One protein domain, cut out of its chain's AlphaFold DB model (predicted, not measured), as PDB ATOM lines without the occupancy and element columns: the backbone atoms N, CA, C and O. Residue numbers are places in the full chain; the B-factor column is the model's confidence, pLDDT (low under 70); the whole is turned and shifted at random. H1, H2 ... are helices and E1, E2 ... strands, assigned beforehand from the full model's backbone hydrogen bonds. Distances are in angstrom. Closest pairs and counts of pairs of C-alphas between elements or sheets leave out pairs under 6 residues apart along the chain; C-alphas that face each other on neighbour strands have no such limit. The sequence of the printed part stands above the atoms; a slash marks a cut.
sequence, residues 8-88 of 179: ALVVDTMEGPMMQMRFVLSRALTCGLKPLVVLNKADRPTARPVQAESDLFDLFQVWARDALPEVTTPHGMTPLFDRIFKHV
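Overview. This is residues 8 to 88 of the 179 residues of the protein "Tr-type G domain-containing protein" of Crucibulum laeve (UniProt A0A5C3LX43). A narrow strip of two parallel strands, E1 and E2, runs through the middle of the model, with H1 and H2 toward one side of it and H3 across on the other. The contacts between helices and strands are few, and a long link with no named element, residues 62 to 76, passes along E2 on its way from H2 to H3. The printed part has 81 residues, with three named helices and two named strands in the order E1, H1, E2, H2, H3; the sheet's order is E1, E2, parallel, and the class of the domain is mixed, helices and strands. The whole is compact, with a radius of gyration of the C-alphas of 12.4 A, and spans 35 by 27 by 20 A.

Arrangement. Start at E1, residues 8 to 12, and E2, residues 35 to 40, which are parallel neighbours at 28 degrees. Look for N 9 and O 36, 2.8 A apart, and N 38 and O 9, also 2.8 A, both within hydrogen-bond range. With H1, residues 21 to 30, they form a strand-helix-strand unit, two parallel neighbour strands with a helix between them along the chain, and its crossover is right-handed. The closest C-alphas of H1 and E2 are those of Ala 28 and Pro 35, 7.2 A apart, while H1 and E1 are near each other. Turn to H2, residues 49 to 61: its closest C-alphas to E1 are Ala 52 and Asp 12, 7.7 A apart. H1 and H2 are close but not clearly touching, the C-alphas of Arg 22 and Leu 59 being 7.8 A apart, and run the same way at a steep tilt of 47 degrees. At H3, residues 77 to 87, the C-alphas of His 87 and Leu 36 of E2 are the closest, 7.4 A apart. H3 is apart from H1 and H2, and only just apart from E1, at 8.3 A. Residues 71 to 72 pair in parallel with residues 37 to 38 of E2. In H1, H2 and H3 every O i to N i+4 pair is within hydrogen-bond range.

Along the chain. Find C-alpha 8 at (-5.691, 12.088, -25.924), where E1 begins and runs 13.1 A. E2 measures 15.2 A and H1 14.2 A. H2, the longest helix, starts at C-alpha 49, (-11.103, 28.298, -29.154), and runs 18.2 A. H3 runs 15.4 A to C-alpha 87 at (4.270, 13.233, -25.704).

Size, cuts and confidence. The two C-alphas farthest apart are those of Cys 31 and Pro 45, 36.8 A. The printed part has no cut. The link from H2 to H3 is long, H1 to E2 is tight, and the other two are short. The mean pLDDT of the printed part is 79.7, and residues 64 to 76 are under 70.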
ATOM      1  N   ALA A   8      -5.398  10.921 -25.105       84.69
ATOM      2  CA  ALA A   8      -5.691  12.088 -25.924       84.69
ATOM      3  C   ALA A   8      -7.119  12.554 -25.632       84.69
ATOM      4  O   ALA A   8      -8.069  11.776 -25.730       84.69
ATOM      5  N   LEU A   9      -7.254  13.818 -25.249       87.06
ATOM      6  CA  LEU A   9      -8.512  14.470 -24.935       87.06
ATOM      7  C   LEU A   9      -8.921  15.341 -26.117       87.06
ATOM      8  O   LEU A   9      -8.302  16.369 -26.371       87.06
ATOM      9  N   VAL A  10      -9.953  14.933 -26.846       87.06
ATOM     10  CA  VAL A  10     -10.456  15.705 -27.984       87.06
ATOM     11  C   VAL A  10     -11.639  16.541 -27.524       87.06
ATOM     12  O   VAL A  10     -12.629  15.994 -27.044       87.06
ATOM     13  N   VAL A  11     -11.530  17.857 -27.676       87.38
ATOM     14  CA  VAL A  11     -12.544  18.824 -27.242       87.38
ATOM     15  C   VAL A  11     -13.024  19.621 -28.436       87.38
ATOM     16  O   VAL A  11     -12.224  20.081 -29.245       87.38
ATOM     17  N   ASP A  12     -14.336  19.781 -28.559       89.38
ATOM     18  CA  ASP A  12     -14.917  20.635 -29.586       89.38
ATOM     19  C   ASP A  12     -14.747  22.108 -29.193       89.38
ATOM     20  O   ASP A  12     -15.133  22.519 -28.099       89.38
ATOM     21  N   THR A  13     -14.186  22.915 -30.090       87.69
ATOM     22  CA  THR A  13     -14.006  24.359 -29.867       87.69
ATOM     23  C   THR A  13     -15.313  25.144 -29.782       87.69
ATOM     24  O   THR A  13     -15.288  26.297 -29.362       87.69
ATOM     25  N   MET A  14     -16.444  24.576 -30.201       88.19
ATOM     26  CA  MET A  14     -17.748  25.229 -30.085       88.19
ATOM     27  C   MET A  14     -18.452  24.942 -28.762       88.19
ATOM     28  O   MET A  14     -19.052  25.846 -28.185       88.19
ATOM     29  N   GLU A  15     -18.424  23.683 -28.327       86.56
ATOM     30  CA  GLU A  15     -19.181  23.210 -27.160       86.56
ATOM     31  C   GLU A  15     -18.363  23.275 -25.865       86.56
ATOM     32  O   GLU A  15     -18.943  23.380 -24.788       86.56
ATOM     33  N   GLY A  16     -17.030  23.233 -25.964       85.69
ATOM     34  CA  GLY A  16     -16.146  23.158 -24.807       85.69
ATOM     35  C   GLY A  16     -16.085  21.750 -24.190       85.69
ATOM     36  O   GLY A  16     -16.547  20.765 -24.781       85.69
ATOM     37  N   PRO A  17     -15.449  21.604 -23.015       86.19
ATOM     38  CA  PRO A  17     -15.276  20.307 -22.376       86.19
ATOM     39  C   PRO A  17     -16.579  19.787 -21.749       86.19
ATOM     40  O   PRO A  17     -17.155  20.379 -20.839       86.19
ATOM     41  N   MET A  18     -17.013  18.604 -22.185       86.00
ATOM     42  CA  MET A  18     -18.230  17.962 -21.680       86.00
ATOM     43  C   MET A  18     -18.071  17.410 -20.255       86.00
ATOM     44  O   MET A  18     -17.036  16.855 -19.894       86.00
ATOM     45  N   MET A  19     -19.148  17.432 -19.459       78.94
ATOM     46  CA  MET A  19     -19.181  16.870 -18.092       78.94
ATOM     47  C   MET A  19     -18.726  15.403 -18.017       78.94
ATOM     48  O   MET A  19     -18.036  15.021 -17.075       78.94
ATOM     49  N   GLN A  20     -19.057  14.582 -19.018       83.19
ATOM     50  CA  GLN A  20     -18.660  13.167 -19.073       83.19
ATOM     51  C   GLN A  20     -17.133  12.979 -19.142       83.19
ATOM     52  O   GLN A  20     -16.594  11.991 -18.641       83.19
ATOM     53  N   MET A  21     -16.422  13.964 -19.697       85.25
ATOM     54  CA  MET A  21     -14.968  13.967 -19.836       85.25
ATOM     55  C   MET A  21     -14.253  13.962 -18.479       85.25
ATOM     56  O   MET A  21     -13.162  13.406 -18.363       85.25
ATOM     57  N   ARG A  22     -14.903  14.495 -17.435       83.75
ATOM     58  CA  ARG A  22     -14.383  14.550 -16.060       83.75
ATOM     59  C   ARG A  22     -14.012  13.178 -15.520       83.75
ATOM     60  O   ARG A  22     -12.982  13.042 -14.871       83.75
ATOM     61  N   PHE A  23     -14.826  12.161 -15.796       84.44
ATOM     62  CA  PHE A  23     -14.578  10.812 -15.289       84.44
ATOM     63  C   PHE A  23     -13.378  10.149 -15.974       84.44
ATOM     64  O   PHE A  23     -12.560   9.498 -15.327       84.44
ATOM     65  N   VAL A  24     -13.245  10.325 -17.289       83.88
ATOM     66  CA  VAL A  24     -12.109   9.773 -18.041       83.88
ATOM     67  C   VAL A  24     -10.822  10.502 -17.659       83.88
ATOM     68  O   VAL A  24      -9.801   9.859 -17.416       83.88
ATOM     69  N   LEU A  25     -10.895  11.829 -17.538       84.31
ATOM     70  CA  LEU A  25      -9.777  12.671 -17.136       84.31
ATOM     71  C   LEU A  25      -9.310  12.355 -15.712       84.31
ATOM     72  O   LEU A  25      -8.114  12.173 -15.498       84.31
ATOM     73  N   SER A  26     -10.228  12.207 -14.752       84.75
ATOM     74  CA  SER A  26      -9.865  11.875 -13.371       84.75
ATOM     75  C   SER A  26      -9.166  10.519 -13.281       84.75
ATOM     76  O   SER A  26      -8.140  10.401 -12.616       84.75
ATOM     77  N   ARG A  27      -9.639   9.500 -14.015       84.56
ATOM     78  CA  ARG A  27      -8.961   8.194 -14.072       84.56
ATOM     79  C   ARG A  27      -7.582   8.277 -14.721       84.56
ATOM     80  O   ARG A  27      -6.667   7.616 -14.239       84.56
ATOM     81  N   ALA A  28      -7.434   9.064 -15.786       83.50
ATOM     82  CA  ALA A  28      -6.153   9.258 -16.461       83.50
ATOM     83  C   ALA A  28      -5.120   9.926 -15.540       83.50
ATOM     84  O   ALA A  28      -3.991   9.445 -15.432       83.50
ATOM     85  N   LEU A  29      -5.532  10.976 -14.823       83.00
ATOM     86  CA  LEU A  29      -4.682  11.711 -13.887       83.00
ATOM     87  C   LEU A  29      -4.310  10.870 -12.657       83.00
ATOM     88  O   LEU A  29      -3.151  10.881 -12.254       83.00
ATOM     89  N   THR A  30      -5.229  10.061 -12.116       83.81
ATOM     90  CA  THR A  30      -4.910   9.097 -11.042       83.81
ATOM     91  C   THR A  30      -3.880   8.054 -11.487       83.81
ATOM     92  O   THR A  30      -3.081   7.587 -10.681       83.81
ATOM     93  N   CYS A  31      -3.857   7.698 -12.775       80.75
ATOM     94  CA  CYS A  31      -2.824   6.835 -13.351       80.75
ATOM     95  C   CYS A  31      -1.494   7.567 -13.632       80.75
ATOM     96  O   CYS A  31      -0.579   6.951 -14.170       80.75
ATOM     97  N   GLY A  32      -1.374   8.858 -13.294       79.31
ATOM     98  CA  GLY A  32      -0.178   9.670 -13.541       79.31
ATOM     99  C   GLY A  32       0.069   9.979 -15.019       79.31
ATOM    100  O   GLY A  32       1.153  10.433 -15.383       79.31
ATOM    101  N   LEU A  33      -0.916   9.721 -15.885       80.19
ATOM    102  CA  LEU A  33      -0.800   9.989 -17.312       80.19
ATOM    103  C   LEU A  33      -1.005  11.480 -17.562       80.19
ATOM    104  O   LEU A  33      -1.925  12.092 -17.021       80.19
ATOM    105  N   LYS A  34      -0.170  12.057 -18.426       79.44
ATOM    106  CA  LYS A  34      -0.343  13.431 -18.902       79.44
ATOM    107  C   LYS A  34      -1.274  13.406 -20.115       79.44
ATOM    108  O   LYS A  34      -0.869  12.875 -21.149       79.44
ATOM    109  N   PRO A  35      -2.508  13.921 -20.034       82.06
ATOM    110  CA  PRO A  35      -3.401  13.945 -21.184       82.06
ATOM    111  C   PRO A  35      -2.936  14.986 -22.214       82.06
ATOM    112  O   PRO A  35      -2.594  16.110 -21.854       82.06
ATOM    113  N   LEU A  36      -2.939  14.614 -23.493       84.56
ATOM    114  CA  LEU A  36      -2.722  15.533 -24.614       84.56
ATOM    115  C   LEU A  36      -4.068  16.118 -25.039       84.56
ATOM    116  O   LEU A  36      -4.957  15.360 -25.424       84.56
ATOM    117  N   VAL A  37      -4.228  17.440 -24.992       84.62
ATOM    118  CA  VAL A  37      -5.500  18.091 -25.326       84.62
ATOM    119  C   VAL A  37      -5.493  18.589 -26.770       84.62
ATOM    120  O   VAL A  37      -4.593  19.305 -27.211       84.62
ATOM    121  N   VAL A  38      -6.518  18.197 -27.520       86.00
ATOM    122  CA  VAL A  38      -6.683  18.508 -28.939       86.00
ATOM    123  C   VAL A  38      -7.982  19.275 -29.126       86.00
ATOM    124  O   VAL A  38      -9.067  18.736 -28.899       86.00
ATOM    125  N   LEU A  39      -7.866  20.522 -29.574       86.88
ATOM    126  CA  LEU A  39      -9.010  21.346 -29.940       86.88
ATOM    127  C   LEU A  39      -9.448  21.012 -31.368       86.88
ATOM    128  O   LEU A  39      -8.732  21.255 -32.338       86.88
ATOM    129  N   ASN A  40     -10.637  20.433 -31.486       86.44
ATOM    130  CA  ASN A  40     -11.240  20.014 -32.741       86.44
ATOM    131  C   ASN A  40     -12.172  21.097 -33.313       86.44
ATOM    132  O   ASN A  40     -12.783  21.873 -32.573       86.44
ATOM    133  N   LYS A  41     -12.317  21.102 -34.643       85.75
ATOM    134  CA  LYS A  41     -13.191  22.008 -35.417       85.75
ATOM    135  C   LYS A  41     -12.884  23.506 -35.262       85.75
ATOM    136  O   LYS A  41     -13.773  24.341 -35.429       85.75
ATOM    137  N   ALA A  42     -11.631  23.850 -34.959       82.94
ATOM    138  CA  ALA A  42     -11.175  25.238 -34.828       82.94
ATOM    139  C   ALA A  42     -11.276  26.047 -36.140       82.94
ATOM    140  O   ALA A  42     -11.152  27.266 -36.129       82.94
ATOM    141  N   ASP A  43     -11.495  25.370 -37.267       82.69
ATOM    142  CA  ASP A  43     -11.712  25.938 -38.597       82.69
ATOM    143  C   ASP A  43     -13.112  26.547 -38.790       82.69
ATOM    144  O   ASP A  43     -13.335  27.295 -39.743       82.69
ATOM    145  N   ARG A  44     -14.075  26.250 -37.906       86.00
ATOM    146  CA  ARG A  44     -15.453  26.731 -38.057       86.00
ATOM    147  C   ARG A  44     -15.580  28.213 -37.687       86.00
ATOM    148  O   ARG A  44     -15.039  28.632 -36.670       86.00
ATOM    149  N   PRO A  45     -16.407  28.999 -38.404       83.75
ATOM    150  CA  PRO A  45     -16.634  30.412 -38.072       83.75
ATOM    151  C   PRO A  45     -17.331  30.605 -36.718       83.75
ATOM    152  O   PRO A  45     -17.262  31.668 -36.113       83.75
ATOM    153  N   THR A  46     -18.012  29.569 -36.236       88.00
ATOM    154  CA  THR A  46     -18.679  29.526 -34.936       88.00
ATOM    155  C   THR A  46     -17.785  28.973 -33.819       88.00
ATOM    156  O   THR A  46     -18.256  28.838 -32.690       88.00
ATOM    157  N   ALA A  47     -16.527  28.622 -34.116       87.56
ATOM    158  CA  ALA A  47     -15.569  28.117 -33.137       87.56
ATOM    159  C   ALA A  47     -15.212  29.188 -32.099       87.56
ATOM    160  O   ALA A  47     -15.047  30.366 -32.418       87.56
ATOM    161  N   ARG A  48     -15.061  28.764 -30.841       87.31
ATOM    162  CA  ARG A  48     -14.676  29.618 -29.711       87.31
ATOM    163  C   ARG A  48     -13.449  29.030 -29.006       87.31
ATOM    164  O   ARG A  48     -13.545  28.621 -27.851       87.31
ATOM    165  N   PRO A  49     -12.284  28.981 -29.680       85.56
ATOM    166  CA  PRO A  49     -11.103  28.298 -29.154       85.56
ATOM    167  C   PRO A  49     -10.620  28.889 -27.823       85.56
ATOM    168  O   PRO A  49     -10.316  28.132 -26.912       85.56
ATOM    169  N   VAL A  50     -10.636  30.220 -27.683       86.69
ATOM    170  CA  VAL A  50     -10.211  30.915 -26.452       86.69
ATOM    171  C   VAL A  50     -11.102  30.555 -25.262       86.69
ATOM    172  O   VAL A  50     -10.608  30.312 -24.167       86.69
ATOM    173  N   GLN A  51     -12.420  30.488 -25.477       87.06
ATOM    174  CA  GLN A  51     -13.351  30.107 -24.415       87.06
ATOM    175  C   GLN A  51     -13.169  28.636 -24.037       87.06
ATOM    176  O   GLN A  51     -13.048  28.324 -22.860       87.06
ATOM    177  N   ALA A  52     -13.079  27.746 -25.031       86.25
ATOM    178  CA  ALA A  52     -12.873  26.321 -24.794       86.25
ATOM    179  C   ALA A  52     -11.557  26.043 -24.046       86.25
ATOM    180  O   ALA A  52     -11.513  25.151 -23.202       86.25
ATOM    181  N   GLU A  53     -10.498  26.808 -24.330       85.81
ATOM    182  CA  GLU A  53      -9.228  26.755 -23.604       85.81
ATOM    183  C   GLU A  53      -9.373  27.216 -22.146       85.81
ATOM    184  O   GLU A  53      -8.879  26.535 -21.249       85.81
ATOM    185  N   SER A  54     -10.102  28.309 -21.893       87.44
ATOM    186  CA  SER A  54     -10.397  28.769 -20.529       87.44
ATOM    187  C   SER A  54     -11.207  27.736 -19.742       87.44
ATOM    188  O   SER A  54     -10.845  27.388 -18.623       87.44
ATOM    189  N   ASP A  55     -12.262  27.183 -20.343       87.00
ATOM    190  CA  ASP A  55     -13.115  26.177 -19.701       87.00
ATOM    191  C   ASP A  55     -12.329  24.889 -19.398       87.00
ATOM    192  O   ASP A  55     -12.553  24.209 -18.392       87.00
ATOM    193  N   LEU A  56     -11.384  24.540 -20.276       86.00
ATOM    194  CA  LEU A  56     -10.440  23.453 -20.054       86.00
ATOM    195  C   LEU A  56      -9.489  23.762 -18.904       86.00
ATOM    196  O   LEU A  56      -9.259  22.893 -18.066       86.00
ATOM    197  N   PHE A  57      -8.950  24.973 -18.831       84.12
ATOM    198  CA  PHE A  57      -8.086  25.379 -17.731       84.12
ATOM    199  C   PHE A  57      -8.804  25.241 -16.382       84.12
ATOM    200  O   PHE A  57      -8.272  24.608 -15.468       84.12
ATOM    201  N   ASP A  58     -10.048  25.714 -16.295       85.25
ATOM    202  CA  ASP A  58     -10.888  25.586 -15.099       85.25
ATOM    203  C   ASP A  58     -11.155  24.116 -14.742       85.25
ATOM    204  O   ASP A  58     -11.104  23.717 -13.575       85.25
ATOM    205  N   LEU A  59     -11.387  23.271 -15.751       83.38
ATOM    206  CA  LEU A  59     -11.548  21.831 -15.571       83.38
ATOM    207  C   LEU A  59     -10.286  21.179 -14.989       83.38
ATOM    208  O   LEU A  59     -10.382  20.350 -14.083       83.38
ATOM    209  N   PHE A  60      -9.110  21.529 -15.508       82.25
ATOM    210  CA  PHE A  60      -7.836  20.971 -15.063       82.25
ATOM    211  C   PHE A  60      -7.422  21.490 -13.687       82.25
ATOM    212  O   PHE A  60      -6.844  20.723 -12.918       82.25
ATOM    213  N   GLN A  61      -7.785  22.721 -13.319       79.19
ATOM    214  CA  GLN A  61      -7.461  23.308 -12.015       79.19
ATOM    215  C   GLN A  61      -7.988  22.474 -10.829       79.19
ATOM    216  O   GLN A  61      -7.396  22.481  -9.747       79.19
ATOM    217  N   VAL A  62      -9.061  21.701 -11.037       77.56
ATOM    218  CA  VAL A  62      -9.623  20.779 -10.038       77.56
ATOM    219  C   VAL A  62      -8.666  19.627  -9.699       77.56
ATOM    220  O   VAL A  62      -8.623  19.194  -8.548       77.56
ATOM    221  N   TRP A  63      -7.896  19.128 -10.672       70.38
ATOM    222  CA  TRP A  63      -7.102  17.895 -10.527       70.38
ATOM    223  C   TRP A  63      -5.592  18.072 -10.715       70.38
ATOM    224  O   TRP A  63      -4.820  17.289 -10.168       70.38
ATOM    225  N   ALA A  64      -5.155  19.075 -11.467       62.72
ATOM    226  CA  ALA A  64      -3.769  19.284 -11.858       62.72
ATOM    227  C   ALA A  64      -3.383  20.754 -11.642       62.72
ATOM    228  O   ALA A  64      -3.478  21.574 -12.550       62.72
ATOM    229  N   ARG A  65      -2.935  21.090 -10.423       56.88
ATOM    230  CA  ARG A  65      -2.447  22.445 -10.098       56.88
ATOM    231  C   ARG A  65      -1.124  22.792 -10.790       56.88
ATOM    232  O   ARG A  65      -0.906  23.956 -11.100       56.88
ATOM    233  N   ASP A  66      -0.293  21.785 -11.072       54.34
ATOM    234  CA  ASP A  66       1.081  21.973 -11.565       54.34
ATOM    235  C   ASP A  66       1.286  21.551 -13.031       54.34
ATOM    236  O   ASP A  66       2.355  21.770 -13.599       54.34
ATOM    237  N   ALA A  67       0.286  20.926 -13.662       55.16
ATOM    238  CA  ALA A  67       0.392  20.412 -15.026       55.16
ATOM    239  C   ALA A  67      -0.677  21.046 -15.914       55.16
ATOM    240  O   ALA A  67      -1.809  20.569 -15.989       55.16
ATOM    241  N   LEU A  68      -0.294  22.125 -16.595       57.34
ATOM    242  CA  LEU A  68      -1.124  22.715 -17.635       57.34
ATOM    243  C   LEU A  68      -1.121  21.804 -18.867       57.34
ATOM    244  O   LEU A  68      -0.047  21.355 -19.285       57.34
ATOM    245  N   PRO A  69      -2.295  21.500 -19.441       62.94
ATOM    246  CA  PRO A  69      -2.355  20.742 -20.674       62.94
ATOM    247  C   PRO A  69      -1.715  21.552 -21.801       62.94
ATOM    248  O   PRO A  69      -1.974  22.744 -21.953       62.94
ATOM    249  N   GLU A  70      -0.900  20.900 -22.624       64.25
ATOM    250  CA  GLU A  70      -0.437  21.515 -23.861       64.25
ATOM    251  C   GLU A  70      -1.608  21.513 -24.855       64.25
ATOM    252  O   GLU A  70      -1.979  20.468 -25.394       64.25
ATOM    253  N   VAL A  71      -2.246  22.674 -25.027       64.00
ATOM    254  CA  VAL A  71      -3.410  22.854 -25.902       64.00
ATOM    255  C   VAL A  71      -2.938  23.106 -27.328       64.00
ATOM    256  O   VAL A  71      -2.048  23.918 -27.580       64.00
ATOM    257  N   THR A  72      -3.518  22.379 -28.284       65.19
ATOM    258  CA  THR A  72      -3.087  22.439 -29.684       65.19
ATOM    259  C   THR A  72      -4.278  22.522 -30.622       65.19
ATOM    260  O   THR A  72      -5.294  21.858 -30.411       65.19
ATOM    261  N   THR A  73      -4.127  23.314 -31.681       66.12
ATOM    262  CA  THR A  73      -5.033  23.400 -32.831       66.12
ATOM    263  C   THR A  73      -4.299  22.865 -34.068       66.12
ATOM    264  O   THR A  73      -3.648  23.620 -34.792       66.12
ATOM    265  N   PRO A  74      -4.309  21.541 -34.314       65.38
ATOM    266  CA  PRO A  74      -3.583  20.970 -35.440       65.38
ATOM    267  C   PRO A  74      -4.231  21.380 -36.768       65.38
ATOM    268  O   PRO A  74      -5.384  21.048 -37.038       65.38
ATOM    269  N   HIS A  75      -3.473  22.040 -37.644       65.12
ATOM    270  CA  HIS A  75      -3.848  22.202 -39.049       65.12
ATOM    271  C   HIS A  75      -3.445  20.938 -39.825       65.12
ATOM    272  O   HIS A  75      -2.409  20.891 -40.486       65.12
ATOM    273  N   GLY A  76      -4.248  19.881 -39.684       69.06
ATOM    274  CA  GLY A  76      -4.026  18.580 -40.323       69.06
ATOM    275  C   GLY A  76      -3.487  17.495 -39.385       69.06
ATOM    276  O   GLY A  76      -3.178  17.730 -38.219       69.06
ATOM    277  N   MET A  77      -3.395  16.269 -39.905       71.38
ATOM    278  CA  MET A  77      -3.115  15.066 -39.104       71.38
ATOM    279  C   MET A  77      -1.628  14.861 -38.787       71.38
ATOM    280  O   MET A  77      -1.296  14.333 -37.730       71.38
ATOM    281  N   THR A  78      -0.724  15.293 -39.666       76.81
ATOM    282  CA  THR A  78       0.732  15.151 -39.486       76.81
ATOM    283  C   THR A  78       1.255  15.795 -38.191       76.81
ATOM    284  O   THR A  78       1.867  15.083 -37.397       76.81
ATOM    285  N   PRO A  79       0.963  17.080 -37.884       76.38
ATOM    286  CA  PRO A  79       1.446  17.708 -36.649       76.38
ATOM    287  C   PRO A  79       0.836  17.102 -35.376       76.38
ATOM    288  O   PRO A  79       1.458  17.149 -34.313       76.38
ATOM    289  N   LEU A  80      -0.366  16.521 -35.470       76.00
ATOM    290  CA  LEU A  80      -0.991  15.805 -34.361       76.00
ATOM    291  C   LEU A  80      -0.230  14.509 -34.051       76.00
ATOM    292  O   LEU A  80       0.093  14.253 -32.892       76.00
ATOM    293  N   PHE A  81       0.091  13.715 -35.075       76.44
ATOM    294  CA  PHE A  81       0.844  12.473 -34.896       76.44
ATOM    295  C   PHE A  81       2.245  12.724 -34.338       76.44
ATOM    296  O   PHE A  81       2.640  12.057 -33.383       76.44
ATOM    297  N   ASP A  82       2.962  13.724 -34.852       77.38
ATOM    298  CA  ASP A  82       4.298  14.072 -34.354       77.38
ATOM    299  C   ASP A  82       4.282  14.457 -32.869       77.38
ATOM    300  O   ASP A  82       5.190  14.106 -32.112       77.38
ATOM    301  N   ARG A  83       3.233  15.157 -32.421       76.62
ATOM    302  CA  ARG A  83       3.048  15.491 -31.003       76.62
ATOM    303  C   ARG A  83       2.731  14.267 -30.160       76.62
ATOM    304  O   ARG A  83       3.304  14.137 -29.086       76.62
ATOM    305  N   ILE A  84       1.886  13.355 -30.641       79.88
ATOM    306  CA  ILE A  84       1.619  12.091 -29.938       79.88
ATOM    307  C   ILE A  84       2.929  11.321 -29.731       79.88
ATOM    308  O   ILE A  84       3.187  10.872 -28.619       79.88
ATOM    309  N   PHE A  85       3.787  11.236 -30.754       75.62
ATOM    310  CA  PHE A  85       5.093  10.574 -30.641       75.62
ATOM    311  C   PHE A  85       6.039  11.243 -29.640       75.62
ATOM    312  O   PHE A  85       6.808  10.553 -28.978       75.62
ATOM    313  N   LYS A  86       6.009  12.575 -29.527       76.62
ATOM    314  CA  LYS A  86       6.828  13.309 -28.548       76.62
ATOM    315  C   LYS A  86       6.282  13.205 -27.124       76.62
ATOM    316  O   LYS A  86       7.056  13.217 -26.173       76.62
ATOM    317  N   HIS A  87       4.961  13.152 -26.988       76.94
ATOM    318  CA  HIS A  87       4.270  13.233 -25.704       76.94
ATOM    319  C   HIS A  87       4.117  11.872 -25.021       76.94
ATOM    320  O   HIS A  87       4.247  11.772 -23.804       76.94
ATOM    321  N   VAL A  88       3.844  10.819 -25.794       76.00
ATOM    322  CA  VAL A  88       3.713   9.456 -25.273       76.00
ATOM    323  C   VAL A  88       5.098   8.828 -25.209       76.00
ATOM    324  O   VAL A  88       5.739   8.596 -26.234       76.00
TER     325      VAL A  88